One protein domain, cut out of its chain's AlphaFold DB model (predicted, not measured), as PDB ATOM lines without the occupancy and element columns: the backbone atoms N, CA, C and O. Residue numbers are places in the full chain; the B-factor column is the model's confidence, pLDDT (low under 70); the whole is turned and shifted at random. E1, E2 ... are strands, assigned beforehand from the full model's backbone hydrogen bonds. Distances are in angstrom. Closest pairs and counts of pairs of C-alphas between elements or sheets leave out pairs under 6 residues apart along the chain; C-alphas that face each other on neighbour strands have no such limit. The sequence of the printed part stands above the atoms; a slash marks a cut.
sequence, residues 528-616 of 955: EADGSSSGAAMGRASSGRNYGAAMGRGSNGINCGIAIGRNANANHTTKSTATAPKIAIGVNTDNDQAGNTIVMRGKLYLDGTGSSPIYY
ATOM      1  N   GLU A 528     223.016 210.785 171.918       97.56
ATOM      2  CA  GLU A 528     222.146 209.593 172.007       97.56
ATOM      3  C   GLU A 528     222.872 208.268 171.642       97.56
ATOM      4  O   GLU A 528     222.225 207.294 171.265       97.56
ATOM      5  N   ALA A 529     224.212 208.227 171.710       98.00
ATOM      6  CA  ALA A 529     225.021 207.030 171.438       98.00
ATOM      7  C   ALA A 529     225.010 206.067 172.635       98.00
ATOM      8  O   ALA A 529     225.218 206.508 173.760       98.00
ATOM      9  N   ASP A 530     224.828 204.763 172.421       98.06
ATOM     10  CA  ASP A 530     224.718 203.795 173.522       98.06
ATOM     11  C   ASP A 530     225.503 202.500 173.260       98.06
ATOM     12  O   ASP A 530     225.130 201.685 172.410       98.06
ATOM     13  N   GLY A 531     226.596 202.330 174.002       97.00
ATOM     14  CA  GLY A 531     227.487 201.173 173.994       97.00
ATOM     15  C   GLY A 531     227.434 200.369 175.296       97.00
ATOM     16  O   GLY A 531     228.459 199.831 175.697       97.00
ATOM     17  N   SER A 532     226.288 200.306 175.986       96.75
ATOM     18  CA  SER A 532     226.195 199.618 177.284       96.75
ATOM     19  C   SER A 532     226.616 198.138 177.244       96.75
ATOM     20  O   SER A 532     226.382 197.439 176.255       96.75
ATOM     21  N   SER A 533     227.119 197.625 178.366       95.69
ATOM     22  CA  SER A 533     227.427 196.208 178.602       95.69
ATOM     23  C   SER A 533     228.486 195.675 177.633       95.69
ATOM     24  O   SER A 533     228.190 194.917 176.703       95.69
ATOM     25  N   SER A 534     229.723 196.129 177.849       96.56
ATOM     26  CA  SER A 534     230.921 195.826 177.057       96.56
ATOM     27  C   SER A 534     230.774 196.149 175.560       96.56
ATOM     28  O   SER A 534     231.321 195.449 174.707       96.56
ATOM     29  N   GLY A 535     229.966 197.159 175.228       96.88
ATOM     30  CA  GLY A 535     229.650 197.568 173.859       96.88
ATOM     31  C   GLY A 535     230.420 198.805 173.388       96.88
ATOM     32  O   GLY A 535     231.045 199.513 174.174       96.88
ATOM     33  N   ALA A 536     230.343 199.104 172.089       98.12
ATOM     34  CA  ALA A 536     230.981 200.277 171.489       98.12
ATOM     35  C   ALA A 536     230.046 201.012 170.512       98.12
ATOM     36  O   ALA A 536     229.615 200.448 169.507       98.12
ATOM     37  N   ALA A 537     229.754 202.290 170.760       98.19
ATOM     38  CA  ALA A 537     228.877 203.117 169.930       98.19
ATOM     39  C   ALA A 537     229.526 204.459 169.558       98.19
ATOM     40  O   ALA A 537     229.989 205.205 170.415       98.19
ATOM     41  N   MET A 538     229.527 204.807 168.271       98.12
ATOM     42  CA  MET A 538     230.100 206.051 167.754       98.12
ATOM     43  C   MET A 538     229.181 206.685 166.705       98.12
ATOM     44  O   MET A 538     228.818 206.040 165.723       98.12
ATOM     45  N   GLY A 539     228.806 207.950 166.890       97.00
ATOM     46  CA  GLY A 539     227.870 208.681 166.029       97.00
ATOM     47  C   GLY A 539     226.554 209.040 166.726       97.00
ATOM     48  O   GLY A 539     226.324 208.704 167.880       97.00
ATOM     49  N   ARG A 540     225.672 209.779 166.039       97.69
ATOM     50  CA  ARG A 540     224.374 210.164 166.618       97.69
ATOM     51  C   ARG A 540     223.389 208.993 166.598       97.69
ATOM     52  O   ARG A 540     223.092 208.496 165.510       97.69
ATOM     53  N   ALA A 541     222.813 208.660 167.751       97.56
ATOM     54  CA  ALA A 541     221.834 207.586 167.922       97.56
ATOM     55  C   ALA A 541     222.322 206.220 167.393       97.56
ATOM     56  O   ALA A 541     221.553 205.476 166.786       97.56
ATOM     57  N   SER A 542     223.613 205.915 167.564       97.94
ATOM     58  CA  SER A 542     224.155 204.571 167.342       97.94
ATOM     59  C   SER A 542     223.970 203.699 168.585       97.94
ATOM     60  O   SER A 542     224.017 204.192 169.712       97.94
ATOM     61  N   SER A 543     223.766 202.396 168.392       97.62
ATOM     62  CA  SER A 543     223.593 201.436 169.484       97.62
ATOM     63  C   SER A 543     224.476 200.206 169.295       97.62
ATOM     64  O   SER A 543     224.240 199.402 168.394       97.62
ATOM     65  N   GLY A 544     225.489 200.080 170.152       96.56
ATOM     66  CA  GLY A 544     226.482 199.001 170.199       96.56
ATOM     67  C   GLY A 544     226.341 198.083 171.419       96.56
ATOM     68  O   GLY A 544     227.294 197.420 171.803       96.56
ATOM     69  N   ARG A 545     225.182 198.092 172.087       95.19
ATOM     70  CA  ARG A 545     224.938 197.397 173.365       95.19
ATOM     71  C   ARG A 545     225.223 195.891 173.335       95.19
ATOM     72  O   ARG A 545     224.956 195.232 172.329       95.19
ATOM     73  N   ASN A 546     225.591 195.330 174.487       94.31
ATOM     74  CA  ASN A 546     225.779 193.895 174.743       94.31
ATOM     75  C   ASN A 546     226.865 193.281 173.838       94.31
ATOM     76  O   ASN A 546     226.545 192.569 172.880       94.31
ATOM     77  N   TYR A 547     228.140 193.562 174.120       95.31
ATOM     78  CA  TYR A 547     229.295 193.104 173.322       95.31
ATOM     79  C   TYR A 547     229.232 193.498 171.833       95.31
ATOM     80  O   TYR A 547     229.765 192.796 170.975       95.31
ATOM     81  N   GLY A 548     228.498 194.562 171.500       95.62
ATOM     82  CA  GLY A 548     228.241 194.999 170.129       95.62
ATOM     83  C   GLY A 548     229.140 196.153 169.676       95.62
ATOM     84  O   GLY A 548     229.861 196.758 170.469       95.62
ATOM     85  N   ALA A 549     229.080 196.486 168.386       97.69
ATOM     86  CA  ALA A 549     229.813 197.610 167.806       97.69
ATOM     87  C   ALA A 549     228.962 198.363 166.772       97.69
ATOM     88  O   ALA A 549     228.474 197.779 165.806       97.69
ATOM     89  N   ALA A 550     228.811 199.678 166.926       98.00
ATOM     90  CA  ALA A 550     227.996 200.509 166.044       98.00
ATOM     91  C   ALA A 550     228.682 201.839 165.709       98.00
ATOM     92  O   ALA A 550     228.878 202.685 166.578       98.00
ATOM     93  N   MET A 551     229.000 202.061 164.433       97.94
ATOM     94  CA  MET A 551     229.666 203.269 163.939       97.94
ATOM     95  C   MET A 551     228.835 203.941 162.840       97.94
ATOM     96  O   MET A 551     228.511 203.320 161.830       97.94
ATOM     97  N   GLY A 552     228.485 205.213 163.030       97.31
ATOM     98  CA  GLY A 552     227.668 206.005 162.106       97.31
ATOM     99  C   GLY A 552     226.384 206.543 162.744       97.31
ATOM    100  O   GLY A 552     226.001 206.173 163.846       97.31
ATOM    101  N   ARG A 553     225.689 207.458 162.057       97.69
ATOM    102  CA  ARG A 553     224.382 207.945 162.532       97.69
ATOM    103  C   ARG A 553     223.332 206.839 162.382       97.69
ATOM    104  O   ARG A 553     223.114 206.387 161.260       97.69
ATOM    105  N   GLY A 554     222.641 206.489 163.466       97.12
ATOM    106  CA  GLY A 554     221.542 205.519 163.451       97.12
ATOM    107  C   GLY A 554     221.966 204.065 163.223       97.12
ATOM    108  O   GLY A 554     221.143 203.281 162.760       97.12
ATOM    109  N   SER A 555     223.234 203.704 163.451       97.69
ATOM    110  CA  SER A 555     223.691 202.317 163.308       97.69
ATOM    111  C   SER A 555     223.272 201.448 164.500       97.69
ATOM    112  O   SER A 555     223.321 201.886 165.648       97.69
ATOM    113  N   ASN A 556     222.870 200.206 164.236       96.88
ATOM    114  CA  ASN A 556     222.366 199.264 165.237       96.88
ATOM    115  C   ASN A 556     223.161 197.953 165.175       96.88
ATOM    116  O   ASN A 556     222.868 197.067 164.370       96.88
ATOM    117  N   GLY A 557     224.190 197.853 166.013       95.44
ATOM    118  CA  GLY A 557     225.083 196.704 166.152       95.44
ATOM    119  C   GLY A 557     225.009 196.160 167.571       95.44
ATOM    120  O   GLY A 557     225.969 196.254 168.321       95.44
ATOM    121  N   ILE A 558     223.842 195.652 167.966       94.19
ATOM    122  CA  ILE A 558     223.573 195.190 169.336       94.19
ATOM    123  C   ILE A 558     223.637 193.663 169.455       94.19
ATOM    124  O   ILE A 558     223.150 192.955 168.573       94.19
ATOM    125  N   ASN A 559     224.089 193.152 170.605       92.50
ATOM    126  CA  ASN A 559     224.204 191.719 170.932       92.50
ATOM    127  C   ASN A 559     225.226 190.999 170.027       92.50
ATOM    128  O   ASN A 559     224.860 190.207 169.160       92.50
ATOM    129  N   CYS A 560     226.514 191.306 170.200       92.44
ATOM    130  CA  CYS A 560     227.615 190.786 169.367       92.44
ATOM    131  C   CYS A 560     227.524 191.142 167.864       92.44
ATOM    132  O   CYS A 560     228.215 190.540 167.045       92.44
ATOM    133  N   GLY A 561     226.657 192.089 167.491       94.38
ATOM    134  CA  GLY A 561     226.505 192.570 166.118       94.38
ATOM    135  C   GLY A 561     227.432 193.750 165.814       94.38
ATOM    136  O   GLY A 561     227.733 194.543 166.702       94.38
ATOM    137  N   ILE A 562     227.846 193.900 164.556       97.31
ATOM    138  CA  ILE A 562     228.742 194.967 164.085       97.31
ATOM    139  C   ILE A 562     228.056 195.756 162.961       97.31
ATOM    140  O   ILE A 562     227.789 195.218 161.889       97.31
ATOM    141  N   ALA A 563     227.785 197.043 163.175       97.56
ATOM    142  CA  ALA A 563     227.083 197.905 162.223       97.56
ATOM    143  C   ALA A 563     227.909 199.151 161.863       97.56
ATOM    144  O   ALA A 563     228.097 200.040 162.694       97.56
ATOM    145  N   ILE A 564     228.383 199.240 160.618       97.62
ATOM    146  CA  ILE A 564     229.290 200.300 160.146       97.62
ATOM    147  C   ILE A 564     228.648 201.054 158.976       97.62
ATOM    148  O   ILE A 564     228.671 200.606 157.831       97.62
ATOM    149  N   GLY A 565     228.086 202.229 159.255       96.94
ATOM    150  CA  GLY A 565     227.481 203.115 158.260       96.94
ATOM    151  C   GLY A 565     226.222 203.823 158.759       96.94
ATOM    152  O   GLY A 565     225.632 203.469 159.779       96.94
ATOM    153  N   ARG A 566     225.780 204.857 158.030       97.12
ATOM    154  CA  ARG A 566     224.531 205.567 158.354       97.12
ATOM    155  C   ARG A 566     223.345 204.617 158.185       97.12
ATOM    156  O   ARG A 566     223.105 204.166 157.068       97.12
ATOM    157  N   ASN A 567     222.578 204.397 159.251       96.56
ATOM    158  CA  ASN A 567     221.476 203.434 159.306       96.56
ATOM    159  C   ASN A 567     221.901 201.996 158.924       96.56
ATOM    160  O   ASN A 567     221.127 201.284 158.289       96.56
ATOM    161  N   ALA A 568     223.136 201.588 159.240       97.19
ATOM    162  CA  ALA A 568     223.542 200.187 159.134       97.19
ATOM    163  C   ALA A 568     222.883 199.372 160.262       97.19
ATOM    164  O   ALA A 568     222.959 199.779 161.422       97.19
ATOM    165  N   ASN A 569     222.252 198.241 159.954       96.12
ATOM    166  CA  ASN A 569     221.541 197.425 160.937       96.12
ATOM    167  C   ASN A 569     222.009 195.963 160.897       96.12
ATOM    168  O   ASN A 569     221.771 195.257 159.924       96.12
ATOM    169  N   ALA A 570     222.661 195.508 161.968       93.88
ATOM    170  CA  ALA A 570     223.077 194.115 162.154       93.88
ATOM    171  C   ALA A 570     222.061 193.293 162.981       93.88
ATOM    172  O   ALA A 570     222.330 192.146 163.332       93.88
ATOM    173  N   ASN A 571     220.909 193.875 163.333       82.31
ATOM    174  CA  ASN A 571     219.841 193.216 164.082       82.31
ATOM    175  C   ASN A 571     218.470 193.853 163.772       82.31
ATOM    176  O   ASN A 571     217.973 194.681 164.540       82.31
ATOM    177  N   HIS A 572     217.868 193.476 162.640       65.44
ATOM    178  CA  HIS A 572     216.538 193.953 162.234       65.44
ATOM    179  C   HIS A 572     215.422 192.920 162.434       65.44
ATOM    180  O   HIS A 572     214.357 193.263 162.938       65.44
ATOM    181  N   THR A 573     215.672 191.661 162.065       69.50
ATOM    182  CA  THR A 573     214.663 190.584 162.048       69.50
ATOM    183  C   THR A 573     215.092 189.380 162.891       69.50
ATOM    184  O   THR A 573     214.346 188.914 163.749       69.50
ATOM    185  N   THR A 574     216.318 188.897 162.684       73.56
ATOM    186  CA  THR A 574     216.935 187.794 163.425       73.56
ATOM    187  C   THR A 574     218.077 188.325 164.289       73.56
ATOM    188  O   THR A 574     219.011 188.962 163.793       73.56
ATOM    189  N   LYS A 575     217.968 188.080 165.602       79.62
ATOM    190  CA  LYS A 575     218.833 188.664 166.629       79.62
ATOM    191  C   LYS A 575     220.257 188.114 166.551       79.62
ATOM    192  O   LYS A 575     220.447 186.909 166.675       79.62
ATOM    193  N   SER A 576     221.238 189.008 166.425       83.25
ATOM    194  CA  SER A 576     222.655 188.673 166.610       83.25
ATOM    195  C   SER A 576     222.904 188.121 168.025       83.25
ATOM    196  O   SER A 576     222.252 188.533 168.993       83.25
ATOM    197  N   THR A 577     223.833 187.175 168.154       85.25
ATOM    198  CA  THR A 577     224.265 186.590 169.436       85.25
ATOM    199  C   THR A 577     225.756 186.244 169.393       85.25
ATOM    200  O   THR A 577     226.374 186.264 168.333       85.25
ATOM    201  N   ALA A 578     226.339 185.844 170.527       82.44
ATOM    202  CA  ALA A 578     227.713 185.331 170.568       82.44
ATOM    203  C   ALA A 578     227.920 184.044 169.736       82.44
ATOM    204  O   ALA A 578     229.043 183.745 169.343       82.44
ATOM    205  N   THR A 579     226.852 183.285 169.459       82.19
ATOM    206  CA  THR A 579     226.883 182.084 168.604       82.19
ATOM    207  C   THR A 579     226.493 182.362 167.150       82.19
ATOM    208  O   THR A 579     226.895 181.605 166.272       82.19
ATOM    209  N   ALA A 580     225.756 183.447 166.899       82.19
ATOM    210  CA  ALA A 580     225.347 183.931 165.585       82.19
ATOM    211  C   ALA A 580     225.684 185.430 165.427       82.19
ATOM    212  O   ALA A 580     224.778 186.272 165.453       82.19
ATOM    213  N   PRO A 581     226.979 185.790 165.322       86.12
ATOM    214  CA  PRO A 581     227.405 187.171 165.131       86.12
ATOM    215  C   PRO A 581     227.030 187.668 163.733       86.12
ATOM    216  O   PRO A 581     227.141 186.939 162.741       86.12
ATOM    217  N   LYS A 582     226.622 188.935 163.651       91.50
ATOM    218  CA  LYS A 582     226.201 189.584 162.403       91.50
ATOM    219  C   LYS A 582     226.976 190.851 162.114       91.50
ATOM    220  O   LYS A 582     227.226 191.645 163.015       91.50
ATOM    221  N   ILE A 583     227.262 191.090 160.838       95.19
ATOM    222  CA  ILE A 583     227.929 192.306 160.374       95.19
ATOM    223  C   ILE A 583     227.096 192.973 159.267       95.19
ATOM    224  O   ILE A 583     226.600 192.298 158.363       95.19
ATOM    225  N   ALA A 584     226.937 194.295 159.339       95.69
ATOM    226  CA  ALA A 584     226.254 195.124 158.346       95.69
ATOM    227  C   ALA A 584     227.101 196.363 158.013       95.69
ATOM    228  O   ALA A 584     227.372 197.186 158.891       95.69
ATOM    229  N   ILE A 585     227.522 196.512 156.752       96.69
ATOM    230  CA  ILE A 585     228.430 197.586 156.309       96.69
ATOM    231  C   ILE A 585     227.817 198.389 155.155       96.69
ATOM    232  O   ILE A 585     227.354 197.833 154.157       96.69
ATOM    233  N   GLY A 586     227.833 199.716 155.271       95.31
ATOM    234  CA  GLY A 586     227.365 200.659 154.253       95.31
ATOM    235  C   GLY A 586     226.144 201.486 154.673       95.31
ATOM    236  O   GLY A 586     225.622 201.381 155.782       95.31
ATOM    237  N   VAL A 587     225.704 202.375 153.782       95.31
ATOM    238  CA  VAL A 587     224.591 203.301 154.050       95.31
ATOM    239  C   VAL A 587     223.248 202.620 153.795       95.31
ATOM    240  O   VAL A 587     222.996 202.139 152.690       95.31
ATOM    241  N   ASN A 588     222.363 202.657 154.795       95.00
ATOM    242  CA  ASN A 588     221.073 201.961 154.828       95.00
ATOM    243  C   ASN A 588     221.218 200.443 154.554       95.00
ATOM    244  O   ASN A 588     220.371 199.865 153.865       95.00
ATOM    245  N   THR A 589     222.326 199.827 154.982       94.38
ATOM    246  CA  THR A 589     222.557 198.377 154.867       94.38
ATOM    247  C   THR A 589     221.833 197.652 155.991       94.38
ATOM    248  O   THR A 589     221.932 198.060 157.144       94.38
ATOM    249  N   ASP A 590     221.158 196.561 155.662       93.44
ATOM    250  CA  ASP A 590     220.422 195.733 156.609       93.44
ATOM    251  C   ASP A 590     220.918 194.284 156.529       93.44
ATOM    252  O   ASP A 590     221.252 193.815 155.440       93.44
ATOM    253  N   ASN A 591     221.002 193.602 157.669       92.12
ATOM    254  CA  ASN A 591     221.351 192.189 157.769       92.12
ATOM    255  C   ASN A 591     220.230 191.434 158.503       92.12
ATOM    256  O   ASN A 591     220.271 191.166 159.711       92.12
ATOM    257  N   ASP A 592     219.218 191.082 157.721       88.50
ATOM    258  CA  ASP A 592     218.058 190.271 158.081       88.50
ATOM    259  C   ASP A 592     218.324 188.751 158.013       88.50
ATOM    260  O   ASP A 592     217.568 187.960 158.583       88.50
ATOM    261  N   GLN A 593     219.423 188.351 157.367       84.50
ATOM    262  CA  GLN A 593     219.792 186.968 157.057       84.50
ATOM    263  C   GLN A 593     220.006 186.103 158.310       84.50
ATOM    264  O   GLN A 593     220.410 186.592 159.363       84.50
ATOM    265  N   ALA A 594     219.743 184.799 158.216       80.44
ATOM    266  CA  ALA A 594     219.927 183.873 159.335       80.44
ATOM    267  C   ALA A 594     221.391 183.411 159.475       80.44
ATOM    268  O   ALA A 594     222.090 183.224 158.483       80.44
ATOM    269  N   GLY A 595     221.837 183.168 160.712       80.25
ATOM    270  CA  GLY A 595     223.181 182.655 161.004       80.25
ATOM    271  C   GLY A 595     224.294 183.710 160.954       80.25
ATOM    272  O   GLY A 595     224.053 184.910 161.103       80.25
ATOM    273  N   ASN A 596     225.527 183.235 160.775       84.19
ATOM    274  CA  ASN A 596     226.761 184.008 160.931       84.19
ATOM    275  C   ASN A 596     227.077 184.741 159.620       84.19
ATOM    276  O   ASN A 596     227.679 184.169 158.715       84.19
ATOM    277  N   THR A 597     226.624 185.988 159.485       87.00
ATOM    278  CA  THR A 597     226.508 186.651 158.173       87.00
ATOM    279  C   THR A 597     227.137 188.039 158.136       87.00
ATOM    280  O   THR A 597     227.087 188.801 159.103       87.00
ATOM    281  N   ILE A 598     227.687 188.394 156.972       90.56
ATOM    282  CA  ILE A 598     228.204 189.729 156.659       90.56
ATOM    283  C   ILE A 598     227.441 190.253 155.441       90.56
ATOM    284  O   ILE A 598     227.541 189.677 154.361       90.56
ATOM    285  N   VAL A 599     226.713 191.361 155.592       91.06
ATOM    286  CA  VAL A 599     226.074 192.066 154.469       91.06
ATOM    287  C   VAL A 599     226.797 193.389 154.239       91.06
ATOM    288  O   VAL A 599     226.942 194.200 155.155       91.06
ATOM    289  N   MET A 600     227.258 193.621 153.008       91.94
ATOM    290  CA  MET A 600     228.008 194.822 152.627       91.94
ATOM    291  C   MET A 600     227.379 195.487 151.402       91.94
ATOM    292  O   MET A 600     227.114 194.827 150.401       91.94
ATOM    293  N   ARG A 601     227.178 196.809 151.455       87.44
ATOM    294  CA  ARG A 601     226.731 197.615 150.306       87.44
ATOM    295  C   ARG A 601     227.888 198.453 149.768       87.44
ATOM    296  O   ARG A 601     228.163 199.539 150.275       87.44
ATOM    297  N   GLY A 602     228.535 197.953 148.721       80.50
ATOM    298  CA  GLY A 602     229.659 198.596 148.039       80.50
ATOM    299  C   GLY A 602     230.377 197.610 147.117       80.50
ATOM    300  O   GLY A 602     229.855 196.532 146.843       80.50
ATOM    301  N   LYS A 603     231.585 197.961 146.666       78.69
ATOM    302  CA  LYS A 603     232.525 196.985 146.099       78.69
ATOM    303  C   LYS A 603     233.403 196.435 147.218       78.69
ATOM    304  O   LYS A 603     233.971 197.223 147.972       78.69
ATOM    305  N   LEU A 604     233.543 195.115 147.287       82.25
ATOM    306  CA  LEU A 604     234.588 194.462 148.065       82.25
ATOM    307  C   LEU A 604     235.758 194.169 147.121       82.25
ATOM    308  O   LEU A 604     235.570 193.505 146.105       82.25
ATOM    309  N   TYR A 605     236.941 194.670 147.457       76.75
ATOM    310  CA  TYR A 605     238.187 194.298 146.797       76.75
ATOM    311  C   TYR A 605     238.936 193.353 147.733       76.75
ATOM    312  O   TYR A 605     239.244 193.730 148.862       76.75
ATOM    313  N   LEU A 606     239.181 192.130 147.272       77.50
ATOM    314  CA  LEU A 606     240.067 191.169 147.918       77.50
ATOM    315  C   LEU A 606     241.267 191.001 146.988       77.50
ATOM    316  O   LEU A 606     241.078 190.670 145.820       77.50
ATOM    317  N   ASP A 607     242.461 191.281 147.496       74.38
ATOM    318  CA  ASP A 607     243.711 191.104 146.760       74.38
ATOM    319  C   ASP A 607     244.397 189.826 147.253       74.38
ATOM    320  O   ASP A 607     244.422 189.546 148.454       74.38
ATOM    321  N   GLY A 608     244.889 189.029 146.312       68.00
ATOM    322  CA  GLY A 608     245.449 187.709 146.554       68.00
ATOM    323  C   GLY A 608     246.197 187.236 145.319       68.00
ATOM    324  O   GLY A 608     245.613 187.072 144.249       68.00
ATOM    325  N   THR A 609     247.501 187.030 145.462       63.34
ATOM    326  CA  THR A 609     248.382 186.562 144.385       63.34
ATOM    327  C   THR A 609     248.607 185.057 144.512       63.34
ATOM    328  O   THR A 609     248.456 184.500 145.592       63.34
ATOM    329  N   GLY A 610     249.089 184.384 143.462       64.19
ATOM    330  CA  GLY A 610     249.494 182.968 143.565       64.19
ATOM    331  C   GLY A 610     250.649 182.690 144.549       64.19
ATOM    332  O   GLY A 610     250.972 181.538 144.804       64.19
ATOM    333  N   SER A 611     251.279 183.732 145.105       75.25
ATOM    334  CA  SER A 611     252.291 183.658 146.171       75.25
ATOM    335  C   SER A 611     251.771 184.094 147.549       75.25
ATOM    336  O   SER A 611     252.478 183.973 148.549       75.25
ATOM    337  N   SER A 612     250.557 184.638 147.622       78.69
ATOM    338  CA  SER A 612     249.867 185.070 148.843       78.69
ATOM    339  C   SER A 612     248.352 185.048 148.590       78.69
ATOM    340  O   SER A 612     247.729 186.112 148.511       78.69
ATOM    341  N   PRO A 613     247.755 183.862 148.375       76.75
ATOM    342  CA  PRO A 613     246.361 183.775 147.976       76.75
ATOM    343  C   PRO A 613     245.434 183.996 149.174       76.75
ATOM    344  O   PRO A 613     245.815 183.875 150.342       76.75
ATOM    345  N   ILE A 614     244.182 184.328 148.876       82.12
ATOM    346  CA  ILE A 614     243.134 184.470 149.886       82.12
ATOM    347  C   ILE A 614     242.784 183.070 150.404       82.12
ATOM    348  O   ILE A 614     242.536 182.164 149.613       82.12
ATOM    349  N   TYR A 615     242.717 182.891 151.723       81.50
ATOM    350  CA  TYR A 615     242.298 181.632 152.346       81.50
ATOM    351  C   TYR A 615     240.954 181.786 153.061       81.50
ATOM    352  O   TYR A 615     240.707 182.783 153.742       81.50
ATOM    353  N   TYR A 616     240.103 180.767 152.952       77.81
ATOM    354  CA  TYR A 616     238.810 180.678 153.631       77.81
ATOM    355  C   TYR A 616     238.684 179.356 154.402       77.81
ATOM    356  O   TYR A 616     239.558 178.495 154.340       77.81
TER     357      TYR A 616
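Overview. This is residues 528 to 616 of the 955 residues of an uncharacterized protein of Candidatus Magnetomorum sp. HK-1 (UniProt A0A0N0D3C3). What is the shape? With little regular structure, the chain winds in stacked turns, a solenoid with the parallel sheet E1 E2 E3 E4 E5 as one wall; beyond E5, residues 607 to 613 stick out. What builds it? The 89 printed residues have five named strands, E1 to E5 in chain order, and no named helix: all strand, with only 17 residues in named elements. It is compact, radius of gyration of the C-alphas 13.8 A, spanning 47 by 25 by 22 A.

Along the chain. Where are the strands? E1 is residues 536 to 538, E2 549 to 551, E3 562 to 564, E4 582 to 585 and E5 597 to 600. From first to last C-alpha, E4 measures 10.3 A and E5 10.0 A. Where are the anchors? C-alpha 536 is at (230.981, 200.277, 171.489), C-alpha 600 at (228.008, 194.822, 152.627).

Arrangement. How do neighbours pair? Within hydrogen-bond range are N 550 and O 536, 2.8 A, N 563 and O 549, 2.8 A, N 584 and O 562, 2.8 A, and N 599 and O 583, 2.9 A. Which are edge strands? E1 and E5, which are apart.

Size, cuts and confidence. How large is it? The farthest C-alphas, of Glu 528 and Gly 610, are 47.6 A apart. Any cut or long link? The printed part has no cut; links E3 to E4 and E4 to E5 are long. Where is pLDDT under 70? At residues 572 to 573 and 608 to 610.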